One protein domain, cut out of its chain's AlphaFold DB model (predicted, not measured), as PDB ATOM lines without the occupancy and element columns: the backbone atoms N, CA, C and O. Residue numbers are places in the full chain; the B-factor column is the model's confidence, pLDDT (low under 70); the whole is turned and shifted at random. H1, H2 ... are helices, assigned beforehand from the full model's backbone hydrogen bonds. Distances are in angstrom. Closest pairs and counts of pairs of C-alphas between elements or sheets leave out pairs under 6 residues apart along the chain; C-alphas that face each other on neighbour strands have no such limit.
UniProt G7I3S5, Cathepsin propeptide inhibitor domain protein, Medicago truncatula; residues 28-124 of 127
ATOM      1  N   LYS A  28       1.641 -35.707  24.782       66.62
ATOM      2  CA  LYS A  28       1.468 -37.106  25.210       66.62
ATOM      3  C   LYS A  28       0.019 -37.407  25.611       66.62
ATOM      4  O   LYS A  28      -0.515 -38.451  25.250       66.62
ATOM      5  N   SER A  29      -0.629 -36.482  26.322       71.44
ATOM      6  CA  SER A  29      -2.037 -36.623  26.711       71.44
ATOM      7  C   SER A  29      -2.967 -36.567  25.493       71.44
ATOM      8  O   SER A  29      -3.801 -37.455  25.312       71.44
ATOM      9  N   SER A  30      -2.773 -35.593  24.596       74.38
ATOM     10  CA  SER A  30      -3.594 -35.469  23.385       74.38
ATOM     11  C   SER A  30      -3.407 -36.647  22.423       74.38
ATOM     12  O   SER A  30      -4.393 -37.172  21.905       74.38
ATOM     13  N   SER A  31      -2.173 -37.128  22.236       82.44
ATOM     14  CA  SER A  31      -1.908 -38.322  21.418       82.44
ATOM     15  C   SER A  31      -2.514 -39.596  22.014       82.44
ATOM     16  O   SER A  31      -3.042 -40.414  21.263       82.44
ATOM     17  N   SER A  32      -2.507 -39.758  23.342       89.50
ATOM     18  CA  SER A  32      -3.162 -40.895  24.000       89.50
ATOM     19  C   SER A  32      -4.682 -40.875  23.819       89.50
ATOM     20  O   SER A  32      -5.258 -41.925  23.543       89.50
ATOM     21  N   VAL A  33      -5.323 -39.706  23.933       94.38
ATOM     22  CA  VAL A  33      -6.773 -39.564  23.709       94.38
ATOM     23  C   VAL A  33      -7.131 -39.867  22.258       94.38
ATOM     24  O   VAL A  33      -8.072 -40.612  22.013       94.38
ATOM     25  N   ASN A  34      -6.365 -39.344  21.296       95.62
ATOM     26  CA  ASN A  34      -6.629 -39.598  19.880       95.62
ATOM     27  C   ASN A  34      -6.538 -41.094  19.548       95.62
ATOM     28  O   ASN A  34      -7.406 -41.602  18.849       95.62
ATOM     29  N   LYS A  35      -5.539 -41.810  20.080       96.75
ATOM     30  CA  LYS A  35      -5.428 -43.268  19.892       96.75
ATOM     31  C   LYS A  35      -6.635 -44.018  20.459       96.75
ATOM     32  O   LYS A  35      -7.208 -44.839  19.754       96.75
ATOM     33  N   ALA A  36      -7.039 -43.699  21.691       96.19
ATOM     34  CA  ALA A  36      -8.213 -44.308  22.314       96.19
ATOM     35  C   ALA A  36      -9.496 -44.028  21.516       96.19
ATOM     36  O   ALA A  36     -10.296 -44.931  21.312       96.19
ATOM     37  N   PHE A  37      -9.657 -42.802  21.008       97.56
ATOM     38  CA  PHE A  37     -10.815 -42.429  20.198       97.56
ATOM     39  C   PHE A  37     -10.870 -43.202  18.877       97.56
ATOM     40  O   PHE A  37     -11.927 -43.693  18.510       97.56
ATOM     41  N   GLN A  38      -9.739 -43.363  18.183       97.69
ATOM     42  CA  GLN A  38      -9.698 -44.145  16.940       97.69
ATOM     43  C   GLN A  38      -9.988 -45.632  17.175       97.69
ATOM     44  O   GLN A  38     -10.723 -46.237  16.401       97.69
ATOM     45  N   GLN A  39      -9.451 -46.211  18.253       97.44
ATOM     46  CA  GLN A  39      -9.757 -47.593  18.620       97.44
ATOM     47  C   GLN A  39     -11.249 -47.766  18.922       97.44
ATOM     48  O   GLN A  39     -11.872 -48.679  18.396       97.44
ATOM     49  N   TRP A  40     -11.824 -46.854  19.705       97.38
ATOM     50  CA  TRP A  40     -13.242 -46.875  20.052       97.38
ATOM     51  C   TRP A  40     -14.155 -46.677  18.827       97.38
ATOM     52  O   TRP A  40     -15.147 -47.385  18.685       97.38
ATOM     53  N   ILE A  41     -13.796 -45.786  17.892       97.62
ATOM     54  CA  ILE A  41     -14.506 -45.637  16.608       97.62
ATOM     55  C   ILE A  41     -14.573 -46.974  15.873       97.62
ATOM     56  O   ILE A  41     -15.636 -47.350  15.386       97.62
ATOM     57  N   HIS A  42     -13.442 -47.674  15.784       97.31
ATOM     58  CA  HIS A  42     -13.363 -48.957  15.099       97.31
ATOM     59  C   HIS A  42     -14.171 -50.038  15.829       97.31
ATOM     60  O   HIS A  42     -14.907 -50.783  15.193       97.31
ATOM     61  N   GLU A  43     -14.058 -50.105  17.157       96.38
ATOM     62  CA  GLU A  43     -14.768 -51.070  18.005       96.38
ATOM     63  C   GLU A  43     -16.294 -50.958  17.873       96.38
ATOM     64  O   GLU A  43     -16.967 -51.973  17.721       96.38
ATOM     65  N   TYR A  44     -16.833 -49.734  17.848       95.06
ATOM     66  CA  TYR A  44     -18.278 -49.476  17.777       95.06
ATOM     67  C   TYR A  44     -18.778 -49.093  16.375       95.06
ATOM     68  O   TYR A  44     -19.898 -48.597  16.234       95.06
ATOM     69  N   GLY A  45     -17.954 -49.273  15.336       96.50
ATOM     70  CA  GLY A  45     -18.326 -49.013  13.940       96.50
ATOM     71  C   GLY A  45     -18.805 -47.581  13.674       96.50
ATOM     72  O   GLY A  45     -19.742 -47.367  12.905       96.50
ATOM     73  N   ARG A  46     -18.215 -46.587  14.345       96.75
ATOM     74  CA  ARG A  46     -18.689 -45.198  14.292       96.75
ATOM     75  C   ARG A  46     -18.300 -44.532  12.975       96.75
ATOM     76  O   ARG A  46     -17.161 -44.615  12.523       96.75
ATOM     77  N   THR A  47     -19.235 -43.786  12.402       97.00
ATOM     78  CA  THR A  47     -19.009 -42.956  11.213       97.00
ATOM     79  C   THR A  47     -19.564 -41.560  11.446       97.00
ATOM     80  O   THR A  47     -20.648 -41.415  12.011       97.00
ATOM     81  N   TYR A  48     -18.857 -40.535  10.974       97.44
ATOM     82  CA  TYR A  48     -19.263 -39.138  11.127       97.44
ATOM     83  C   TYR A  48     -19.432 -38.467   9.772       97.44
ATOM     84  O   TYR A  48     -18.691 -38.751   8.834       97.44
ATOM     85  N   SER A  49     -20.390 -37.545   9.685       97.44
ATOM     86  CA  SER A  49     -20.740 -36.856   8.440       97.44
ATOM     87  C   SER A  49     -19.613 -35.974   7.901       97.44
ATOM     88  O   SER A  49     -19.487 -35.803   6.692       97.44
ATOM     89  N   ASN A  50     -18.799 -35.393   8.785       97.50
ATOM     90  CA  ASN A  50     -17.663 -34.557   8.418       97.50
ATOM     91  C   ASN A  50     -16.659 -34.420   9.578       97.50
ATOM     92  O   ASN A  50     -16.906 -34.825  10.718       97.50
ATOM     93  N   THR A  51     -15.515 -33.800   9.284       97.38
ATOM     94  CA  THR A  51     -14.432 -33.556  10.247       97.38
ATOM     95  C   THR A  51     -14.856 -32.671  11.421       97.38
ATOM     96  O   THR A  51     -14.350 -32.844  12.530       97.38
ATOM     97  N   THR A  52     -15.777 -31.728  11.208       98.12
ATOM     98  CA  THR A  52     -16.290 -30.859  12.277       98.12
ATOM     99  C   THR A  52     -17.066 -31.678  13.304       98.12
ATOM    100  O   THR A  52     -16.780 -31.586  14.498       98.12
ATOM    101  N   GLU A  53     -17.966 -32.546  12.844       97.62
ATOM    102  CA  GLU A  53     -18.718 -33.453  13.708       97.62
ATOM    103  C   GLU A  53     -17.791 -34.446  14.414       97.62
ATOM    104  O   GLU A  53     -17.846 -34.579  15.634       97.62
ATOM    105  N   MET A  54     -16.849 -35.061  13.692       97.38
ATOM    106  CA  MET A  54     -15.851 -35.945  14.305       97.38
ATOM    107  C   MET A  54     -15.067 -35.234  15.421       97.38
ATOM    108  O   MET A  54     -14.802 -35.818  16.472       97.38
ATOM    109  N   ASN A  55     -14.702 -33.964  15.227       97.19
ATOM    110  CA  ASN A  55     -14.003 -33.186  16.246       97.19
ATOM    111  C   ASN A  55     -14.880 -32.874  17.461       97.19
ATOM    112  O   ASN A  55     -14.380 -32.984  18.582       97.19
ATOM    113  N   LYS A  56     -16.159 -32.534  17.262       97.38
ATOM    114  CA  LYS A  56     -17.132 -32.372  18.355       97.38
ATOM    115  C   LYS A  56     -17.234 -33.667  19.170       97.38
ATOM    116  O   LYS A  56     -17.047 -33.648  20.385       97.38
ATOM    117  N   ARG A  57     -17.429 -34.800  18.494       97.69
ATOM    118  CA  ARG A  57     -17.561 -36.136  19.102       97.69
ATOM    119  C   ARG A  57     -16.311 -36.561  19.863       97.69
ATOM    120  O   ARG A  57     -16.405 -37.058  20.979       97.69
ATOM    121  N   ARG A  58     -15.129 -36.249  19.325       96.81
ATOM    122  CA  ARG A  58     -13.842 -36.472  19.999       96.81
ATOM    123  C   ARG A  58     -13.715 -35.708  21.317       96.81
ATOM    124  O   ARG A  58     -13.085 -36.209  22.247       96.81
ATOM    125  N   VAL A  59     -14.250 -34.488  21.394       95.88
ATOM    126  CA  VAL A  59     -14.230 -33.694  22.633       95.88
ATOM    127  C   VAL A  59     -15.132 -34.331  23.687       95.88
ATOM    128  O   VAL A  59     -14.680 -34.502  24.815       95.88
ATOM    129  N   ILE A  60     -16.339 -34.757  23.310       93.94
ATOM    130  CA  ILE A  60     -17.270 -35.455  24.215       93.94
ATOM    131  C   ILE A  60     -16.633 -36.755  24.725       93.94
ATOM    132  O   ILE A  60     -16.479 -36.945  25.931       93.94
ATOM    133  N   PHE A  61     -16.123 -37.578  23.807       94.88
ATOM    134  CA  PHE A  61     -15.418 -38.820  24.130       94.88
ATOM    135  C   PHE A  61     -14.247 -38.621  25.094       94.88
ATOM    136  O   PHE A  61     -14.010 -39.433  25.989       94.88
ATOM    137  N   LYS A  62     -13.481 -37.539  24.927       95.00
ATOM    138  CA  LYS A  62     -12.359 -37.229  25.816       95.00
ATOM    139  C   LYS A  62     -12.824 -37.007  27.256       95.00
ATOM    140  O   LYS A  62     -12.131 -37.455  28.174       95.00
ATOM    141  N   GLU A  63     -13.930 -36.297  27.452       91.69
ATOM    142  CA  GLU A  63     -14.471 -36.058  28.790       91.69
ATOM    143  C   GLU A  63     -15.024 -37.354  29.399       91.69
ATOM    144  O   GLU A  63     -14.734 -37.640  30.562       91.69
ATOM    145  N   GLU A  64     -15.669 -38.209  28.602       90.56
ATOM    146  CA  GLU A  64     -16.143 -39.519  29.064       90.56
ATOM    147  C   GLU A  64     -14.980 -40.448  29.462       90.56
ATOM    148  O   GLU A  64     -14.947 -41.007  30.559       90.56
ATOM    149  N   LEU A  65     -13.926 -40.521  28.642       92.44
ATOM    150  CA  LEU A  65     -12.705 -41.268  28.966       92.44
ATOM    151  C   LEU A  65     -12.050 -40.769  30.262       92.44
ATOM    152  O   LEU A  65     -11.465 -41.552  31.018       92.44
ATOM    153  N   LYS A  66     -12.103 -39.461  30.522       91.88
ATOM    154  CA  LYS A  66     -11.586 -38.867  31.758       91.88
ATOM    155  C   LYS A  66     -12.447 -39.261  32.958       91.88
ATOM    156  O   LYS A  66     -11.876 -39.553  34.011       91.88
ATOM    157  N   TYR A  67     -13.769 -39.293  32.802       88.25
ATOM    158  CA  TYR A  67     -14.697 -39.745  33.835       88.25
ATOM    159  C   TYR A  67     -14.450 -41.211  34.205       88.25
ATOM    160  O   TYR A  67     -14.128 -41.485  35.362       88.25
ATOM    161  N   VAL A  68     -14.438 -42.115  33.220       88.56
ATOM    162  CA  VAL A  68     -14.149 -43.549  33.409       88.56
ATOM    163  C   VAL A  68     -12.817 -43.766  34.133       88.56
ATOM    164  O   VAL A  68     -12.742 -44.490  35.127       88.56
ATOM    165  N   LYS A  69     -11.750 -43.083  33.694       91.12
ATOM    166  CA  LYS A  69     -10.432 -43.175  34.347       91.12
ATOM    167  C   LYS A  69     -10.451 -42.677  35.787       91.12
ATOM    168  O   LYS A  69      -9.757 -43.246  36.624       91.12
ATOM    169  N   LYS A  70     -11.179 -41.594  36.069       90.69
ATOM    170  CA  LYS A  70     -11.285 -41.043  37.424       90.69
ATOM    171  C   LYS A  70     -12.050 -42.003  38.334       90.69
ATOM    172  O   LYS A  70     -11.570 -42.268  39.430       90.69
ATOM    173  N   PHE A  71     -13.175 -42.531  37.861       85.31
ATOM    174  CA  PHE A  71     -14.018 -43.473  38.590       85.31
ATOM    175  C   PHE A  71     -13.246 -44.747  38.957       85.31
ATOM    176  O   PHE A  71     -13.074 -45.057  40.132       85.31
ATOM    177  N   ASN A  72     -12.649 -45.408  37.958       87.88
ATOM    178  CA  ASN A  72     -11.900 -46.651  38.173       87.88
ATOM    179  C   ASN A  72     -10.629 -46.448  39.013       87.88
ATOM    180  O   ASN A  72     -10.143 -47.392  39.626       87.88
ATOM    181  N   LYS A  73     -10.064 -45.231  39.036       92.81
ATOM    182  CA  LYS A  73      -8.919 -44.901  39.893       92.81
ATOM    183  C   LYS A  73      -9.324 -44.674  41.350       92.81
ATOM    184  O   LYS A  73      -8.510 -44.957  42.224       92.81
ATOM    185  N   ALA A  74     -10.506 -44.108  41.598       90.62
ATOM    186  CA  ALA A  74     -11.001 -43.891  42.954       90.62
ATOM    187  C   ALA A  74     -11.241 -45.237  43.653       90.62
ATOM    188  O   ALA A  74     -10.750 -45.443  44.754       90.62
ATOM    189  N   GLY A  75     -11.882 -46.186  42.959       82.25
ATOM    190  CA  GLY A  75     -12.053 -47.558  43.452       82.25
ATOM    191  C   GLY A  75     -13.041 -47.699  44.617       82.25
ATOM    192  O   GLY A  75     -13.156 -48.784  45.177       82.25
ATOM    193  N   ASP A  76     -13.765 -46.630  44.954       83.69
ATOM    194  CA  ASP A  76     -14.655 -46.549  46.122       83.69
ATOM    195  C   ASP A  76     -15.902 -47.445  46.007       83.69
ATOM    196  O   ASP A  76     -16.528 -47.797  47.001       83.69
ATOM    197  N   GLU A  77     -16.268 -47.819  44.782       76.75
ATOM    198  CA  GLU A  77     -17.593 -48.348  44.447       76.75
ATOM    199  C   GLU A  77     -17.620 -49.883  44.303       76.75
ATOM    200  O   GLU A  77     -18.672 -50.473  44.083       76.75
ATOM    201  N   GLY A  78     -16.474 -50.568  44.424       82.06
ATOM    202  CA  GLY A  78     -16.386 -52.035  44.311       82.06
ATOM    203  C   GLY A  78     -16.616 -52.603  42.898       82.06
ATOM    204  O   GLY A  78     -16.561 -53.817  42.711       82.06
ATOM    205  N   TYR A  79     -16.832 -51.746  41.895       82.00
ATOM    206  CA  TYR A  79     -16.914 -52.091  40.473       82.00
ATOM    207  C   TYR A  79     -16.141 -51.089  39.608       82.00
ATOM    208  O   TYR A  79     -15.716 -50.027  40.062       82.00
ATOM    209  N   THR A  80     -15.961 -51.437  38.334       83.81
ATOM    210  CA  THR A  80     -15.369 -50.564  37.316       83.81
ATOM    211  C   THR A  80     -16.379 -50.246  36.229       83.81
ATOM    212  O   THR A  80     -17.205 -51.090  35.889       83.81
ATOM    213  N   ILE A  81     -16.260 -49.066  35.634       85.06
ATOM    214  CA  ILE A  81     -17.044 -48.648  34.471       85.06
ATOM    215  C   ILE A  81     -16.180 -48.614  33.205       85.06
ATOM    216  O   ILE A  81     -14.948 -48.574  33.285       85.06
ATOM    217  N   GLY A  82     -16.819 -48.634  32.034       87.38
ATOM    218  CA  GLY A  82     -16.147 -48.676  30.735       87.38
ATOM    219  C   GLY A  82     -16.686 -47.644  29.748       87.38
ATOM    220  O   GLY A  82     -17.731 -47.036  29.959       87.38
ATOM    221  N   LEU A  83     -15.949 -47.450  28.654       90.69
ATOM    222  CA  LEU A  83     -16.482 -46.779  27.469       90.69
ATOM    223  C   LEU A  83     -17.437 -47.730  26.732       90.69
ATOM    224  O   LEU A  83     -17.213 -48.937  26.736       90.69
ATOM    225  N   ASN A  84     -18.455 -47.188  26.070       90.06
ATOM    226  CA  ASN A  84     -19.463 -47.932  25.306       90.06
ATOM    227  C   ASN A  84     -19.904 -47.156  24.056       90.06
ATOM    228  O   ASN A  84     -19.369 -46.087  23.766       90.06
ATOM    229  N   GLN A  85     -20.899 -47.664  23.324       91.19
ATOM    230  CA  GLN A  85     -21.409 -47.068  22.079       91.19
ATOM    231  C   GLN A  85     -21.952 -45.632  22.193       91.19
ATOM    232  O   GLN A  85     -22.090 -44.960  21.169       91.19
ATOM    233  N   TYR A  86     -22.247 -45.152  23.404       90.94
ATOM    234  CA  TYR A  86     -22.765 -43.807  23.676       90.94
ATOM    235  C   TYR A  86     -21.696 -42.852  24.218       90.94
ATOM    236  O   TYR A  86     -22.006 -41.714  24.566       90.94
ATOM    237  N   SER A  87     -20.427 -43.269  24.289       91.31
ATOM    238  CA  SER A  87     -19.357 -42.448  24.870       91.31
ATOM    239  C   SER A  87     -19.031 -41.163  24.097       91.31
ATOM    240  O   SER A  87     -18.249 -40.355  24.586       91.31
ATOM    241  N   ASP A  88     -19.612 -40.938  22.916       94.25
ATOM    242  CA  ASP A  88     -19.530 -39.672  22.176       94.25
ATOM    243  C   ASP A  88     -20.853 -38.879  22.138       94.25
ATOM    244  O   ASP A  88     -20.958 -37.914  21.371       94.25
ATOM    245  N   TRP A  89     -21.856 -39.261  22.935       91.69
ATOM    246  CA  TRP A  89     -23.154 -38.576  23.021       91.69
ATOM    247  C   TRP A  89     -23.187 -37.583  24.176       91.69
ATOM    248  O   TRP A  89     -22.632 -37.846  25.245       91.69
ATOM    249  N   THR A  90     -23.881 -36.464  23.989       87.06
ATOM    250  CA  THR A  90     -24.257 -35.584  25.098       87.06
ATOM    251  C   THR A  90     -25.387 -36.202  25.914       87.06
ATOM    252  O   THR A  90     -26.019 -37.183  25.512       87.06
ATOM    253  N   ASP A  91     -25.638 -35.634  27.085       77.81
ATOM    254  CA  ASP A  91     -26.704 -36.101  27.965       77.81
ATOM    255  C   ASP A  91     -28.075 -35.892  27.306       77.81
ATOM    256  O   ASP A  91     -28.920 -36.785  27.313       77.81
ATOM    257  N   GLU A  92     -28.264 -34.756  26.634       81.06
ATOM    258  CA  GLU A  92     -29.495 -34.428  25.911       81.06
ATOM    259  C   GLU A  92     -29.750 -35.414  24.764       81.06
ATOM    260  O   GLU A  92     -30.884 -35.845  24.552       81.06
ATOM    261  N   GLU A  93     -28.699 -35.810  24.041       85.50
ATOM    262  CA  GLU A  93     -28.790 -36.808  22.971       85.50
ATOM    263  C   GLU A  93     -29.155 -38.192  23.524       85.50
ATOM    264  O   GLU A  93     -29.988 -38.893  22.935       85.50
ATOM    265  N   TYR A  94     -28.574 -38.572  24.667       82.50
ATOM    266  CA  TYR A  94     -28.886 -39.827  25.346       82.50
ATOM    267  C   TYR A  94     -30.340 -39.862  25.815       82.50
ATOM    268  O   TYR A  94     -31.076 -40.777  25.440       82.50
ATOM    269  N   PHE A  95     -30.801 -38.851  26.549       76.94
ATOM    270  CA  PHE A  95     -32.172 -38.826  27.067       76.94
ATOM    271  C   PHE A  95     -33.220 -38.646  25.976       76.94
ATOM    272  O   PHE A  95     -34.251 -39.314  26.015       76.94
ATOM    273  N   GLY A  96     -32.947 -37.810  24.972       77.88
ATOM    274  CA  GLY A  96     -33.864 -37.599  23.853       77.88
ATOM    275  C   GLY A  96     -34.074 -38.844  22.988       77.88
ATOM    276  O   GLY A  96     -35.103 -38.950  22.318       77.88
ATOM    277  N   SER A  97     -33.123 -39.784  23.009       80.12
ATOM    278  CA  SER A  97     -33.149 -40.969  22.144       80.12
ATOM    279  C   SER A  97     -33.415 -42.280  22.884       80.12
ATOM    280  O   SER A  97     -34.040 -43.168  22.311       80.12
ATOM    281  N   GLN A  98     -32.897 -42.447  24.105       76.69
ATOM    282  CA  GLN A  98     -32.929 -43.723  24.835       76.69
ATOM    283  C   GLN A  98     -34.014 -43.782  25.915       76.69
ATOM    284  O   GLN A  98     -34.417 -44.880  26.292       76.69
ATOM    285  N   LEU A  99     -34.502 -42.641  26.419       72.00
ATOM    286  CA  LEU A  99     -35.540 -42.632  27.451       72.00
ATOM    287  C   LEU A  99     -36.945 -42.427  26.861       72.00
ATOM    288  O   LEU A  99     -37.111 -41.714  25.867       72.00
ATOM    289  N   PRO A 100     -37.990 -43.028  27.466       71.75
ATOM    290  CA  PRO A 100     -39.368 -42.779  27.061       71.75
ATOM    291  C   PRO A 100     -39.708 -41.289  27.176       71.75
ATOM    292  O   PRO A 100     -39.459 -40.670  28.208       71.75
ATOM    293  N   LYS A 101     -40.375 -40.733  26.157       64.50
ATOM    294  CA  LYS A 101     -40.810 -39.319  26.102       64.50
ATOM    295  C   LYS A 101     -41.718 -38.877  27.264       64.50
ATOM    296  O   LYS A 101     -41.989 -37.691  27.391       64.50
ATOM    297  N   TYR A 102     -42.207 -39.821  28.067       55.66
ATOM    298  CA  TYR A 102     -43.176 -39.611  29.142       55.66
ATOM    299  C   TYR A 102     -42.564 -39.624  30.544       55.66
ATOM    300  O   TYR A 102     -43.298 -39.784  31.518       55.66
ATOM    301  N   LEU A 103     -41.244 -39.471  30.682       57.44
ATOM    302  CA  LEU A 103     -40.695 -39.198  32.005       57.44
ATOM    303  C   LEU A 103     -41.292 -37.878  32.524       57.44
ATOM    304  O   LEU A 103     -41.306 -36.896  31.777       57.44
ATOM    305  N   PRO A 104     -41.835 -37.855  33.759       52.94
ATOM    306  CA  PRO A 104     -42.318 -36.620  34.357       52.94
ATOM    307  C   PRO A 104     -41.186 -35.592  34.348       52.94
ATOM    308  O   PRO A 104     -40.018 -35.970  34.410       52.94
ATOM    309  N   THR A 105     -41.550 -34.314  34.242       53.38
ATOM    310  CA  THR A 105     -40.687 -33.123  34.239       53.38
ATOM    311  C   THR A 105     -39.913 -32.987  35.556       53.38
ATOM    312  O   THR A 105     -40.086 -32.042  36.314       53.38
ATOM    313  N   ILE A 106     -39.074 -33.967  35.863       59.50
ATOM    314  CA  ILE A 106     -37.964 -33.806  36.782       59.50
ATOM    315  C   ILE A 106     -36.996 -32.891  36.036       59.50
ATOM    316  O   ILE A 106     -36.696 -33.126  34.860       59.50
ATOM    317  N   GLU A 107     -36.577 -31.807  36.681       62.44
ATOM    318  CA  GLU A 107     -35.655 -30.856  36.076       62.44
ATOM    319  C   GLU A 107     -34.411 -31.614  35.591       62.44
ATOM    320  O   GLU A 107     -33.861 -32.464  36.295       62.44
ATOM    321  N   THR A 108     -33.983 -31.356  34.355       59.56
ATOM    322  CA  THR A 108     -32.897 -32.106  33.700       59.56
ATOM    323  C   THR A 108     -31.604 -32.087  34.517       59.56
ATOM    324  O   THR A 108     -30.859 -33.065  34.501       59.56
ATOM    325  N   GLU A 109     -31.381 -31.022  35.291       60.53
ATOM    326  CA  GLU A 109     -30.255 -30.900  36.220       60.53
ATOM    327  C   GLU A 109     -30.326 -31.892  37.392       60.53
ATOM    328  O   GLU A 109     -29.297 -32.402  37.839       60.53
ATOM    329  N   GLU A 110     -31.527 -32.208  37.881       63.59
ATOM    330  CA  GLU A 110     -31.723 -33.169  38.965       63.59
ATOM    331  C   GLU A 110     -31.466 -34.593  38.456       63.59
ATOM    332  O   GLU A 110     -30.714 -35.331  39.089       63.59
ATOM    333  N   ILE A 111     -31.956 -34.932  37.253       63.09
ATOM    334  CA  ILE A 111     -31.700 -36.221  36.580       63.09
ATOM    335  C   ILE A 111     -30.199 -36.423  36.305       63.09
ATOM    336  O   ILE A 111     -29.657 -37.492  36.588       63.09
ATOM    337  N   GLN A 112     -29.499 -35.405  35.794       61.25
ATOM    338  CA  GLN A 112     -28.054 -35.469  35.516       61.25
ATOM    339  C   GLN A 112     -27.192 -35.664  36.773       61.25
ATOM    340  O   GLN A 112     -26.079 -36.204  36.697       61.25
ATOM    341  N   ASN A 113     -27.694 -35.242  37.935       62.00
ATOM    342  CA  ASN A 113     -27.015 -35.405  39.217       62.00
ATOM    343  C   ASN A 113     -27.327 -36.733  39.921       62.00
ATOM    344  O   ASN A 113     -26.666 -37.046  40.914       62.00
ATOM    345  N   ILE A 114     -28.248 -37.552  39.399       59.75
ATOM    346  CA  ILE A 114     -28.512 -38.882  39.955       59.75
ATOM    347  C   ILE A 114     -27.308 -39.797  39.659       59.75
ATOM    348  O   ILE A 114     -26.960 -40.000  38.491       59.75
ATOM    349  N   PRO A 115     -26.695 -40.430  40.679       55.22
ATOM    350  CA  PRO A 115     -25.598 -41.382  40.491       55.22
ATOM    351  C   PRO A 115     -25.942 -42.491  39.486       55.22
ATOM    352  O   PRO A 115     -25.124 -42.842  38.641       55.22
ATOM    353  N   PHE A 116     -27.192 -42.967  39.518       48.72
ATOM    354  CA  PHE A 116     -27.742 -43.965  38.602       48.72
ATOM    355  C   PHE A 116     -27.712 -43.526  37.131       48.72
ATOM    356  O   PHE A 116     -27.467 -44.340  36.254       48.72
ATOM    357  N   VAL A 117     -27.901 -42.244  36.829       58.28
ATOM    358  CA  VAL A 117     -27.917 -41.751  35.444       58.28
ATOM    359  C   VAL A 117     -26.504 -41.685  34.860       58.28
ATOM    360  O   VAL A 117     -26.279 -42.111  33.726       58.28
ATOM    361  N   LYS A 118     -25.519 -41.268  35.666       61.25
ATOM    362  CA  LYS A 118     -24.095 -41.399  35.302       61.25
ATOM    363  C   LYS A 118     -23.661 -42.864  35.188       61.25
ATOM    364  O   LYS A 118     -22.868 -43.203  34.316       61.25
ATOM    365  N   TYR A 119     -24.215 -43.729  36.033       56.72
ATOM    366  CA  TYR A 119     -23.971 -45.169  36.024       56.72
ATOM    367  C   TYR A 119     -24.524 -45.848  34.760       56.72
ATOM    368  O   TYR A 119     -23.789 -46.546  34.067       56.72
ATOM    369  N   VAL A 120     -25.780 -45.587  34.386       57.94
ATOM    370  CA  VAL A 120     -26.416 -46.152  33.180       57.94
ATOM    371  C   VAL A 120     -25.681 -45.719  31.904       57.94
ATOM    372  O   VAL A 120     -25.552 -46.517  30.972       57.94
ATOM    373  N   ARG A 121     -25.109 -44.501  31.881       63.09
ATOM    374  CA  ARG A 121     -24.244 -44.062  30.778       63.09
ATOM    375  C   ARG A 121     -23.008 -44.934  30.625       63.09
ATOM    376  O   ARG A 121     -22.599 -45.131  29.496       63.09
ATOM    377  N   ALA A 122     -22.411 -45.431  31.706       52.94
ATOM    378  CA  ALA A 122     -21.113 -46.109  31.675       52.94
ATOM    379  C   ALA A 122     -21.201 -47.648  31.735       52.94
ATOM    380  O   ALA A 122     -20.208 -48.339  31.500       52.94
ATOM    381  N   VAL A 123     -22.389 -48.188  32.018       49.66
ATOM    382  CA  VAL A 123     -22.651 -49.625  32.203       49.66
ATOM    383  C   VAL A 123     -23.692 -50.111  31.190       49.66
ATOM    384  O   VAL A 123     -24.575 -50.882  31.541       49.66
ATOM    385  N   SER A 124     -23.645 -49.642  29.933       48.31
ATOM    386  CA  SER A 124     -24.585 -50.105  28.896       48.31
ATOM    387  C   SER A 124     -24.687 -51.630  28.936       48.31
ATOM    388  O   SER A 124     -23.685 -52.325  28.783       48.31
TER     389      SER A 124
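AT A GLANCE: This is residues 28 to 124 of the 127 residues of the protein "Cathepsin propeptide inhibitor domain protein" of Medicago truncatula (UniProt G7I3S5). One long helix, H2, stands like a post, with H1 crossing it on one side and three short helices, H3, H4 and H5, loosely grouped on the other. The link of residues 75 to 90 folds back beside H2 before it reaches H3. The printed part has 97 residues with five named helices, H1 to H5 in chain order, and no named strand, so the class is all helix. It is compact, with a radius of gyration of the C-alphas of 14.5 A, and flat, spanning 42 by 36 by 20 A.

IN THESE COORDINATES: Find C-alpha 28 at (1.468, -37.106, 25.210); from there H1, residues 28 to 43, runs 22.6 A. H2, residues 51 to 74, begins at C-alpha 51 at (-14.432, -33.556, 10.247) and runs 34.5 A. Further on come H3, residues 91 to 98, 10.3 A, and H4, residues 108 to 113, 8.7 A. H5, residues 115 to 122, runs 11.0 A and ends at C-alpha 122 at (-21.113, -46.109, 31.675).

HOW THE PARTS SIT: Look at Val 33 and Lys 62, the closest C-alphas of H1 and H2, 6.4 A apart: the helices touch there, about perpendicular at 76 degrees, through residues 33 to 37 and 58 to 62 alone. H2 and H5 are close but not clearly touching, with C-alphas 68 and 122 closest at 7.6 A. So are H4 and H5, with C-alphas 111 and 117 closest at 6.8 A, and H3 and H4, with C-alphas 91 and 112 closest at 7.7 A. H3 and H5 are near each other; H2 and H3 are apart. In H1 to H5 every O i to N i+4 pair is within hydrogen-bond range.

THE WHOLE: The C-alphas of Lys 28 and Tyr 102 are farthest apart, 44.9 A. The printed part has no cut. The link from H2 to H3 is long; residues 73 to 78 and 96 to 102 stand free. Residue 28 and residues 101 to 124 have pLDDT under 70.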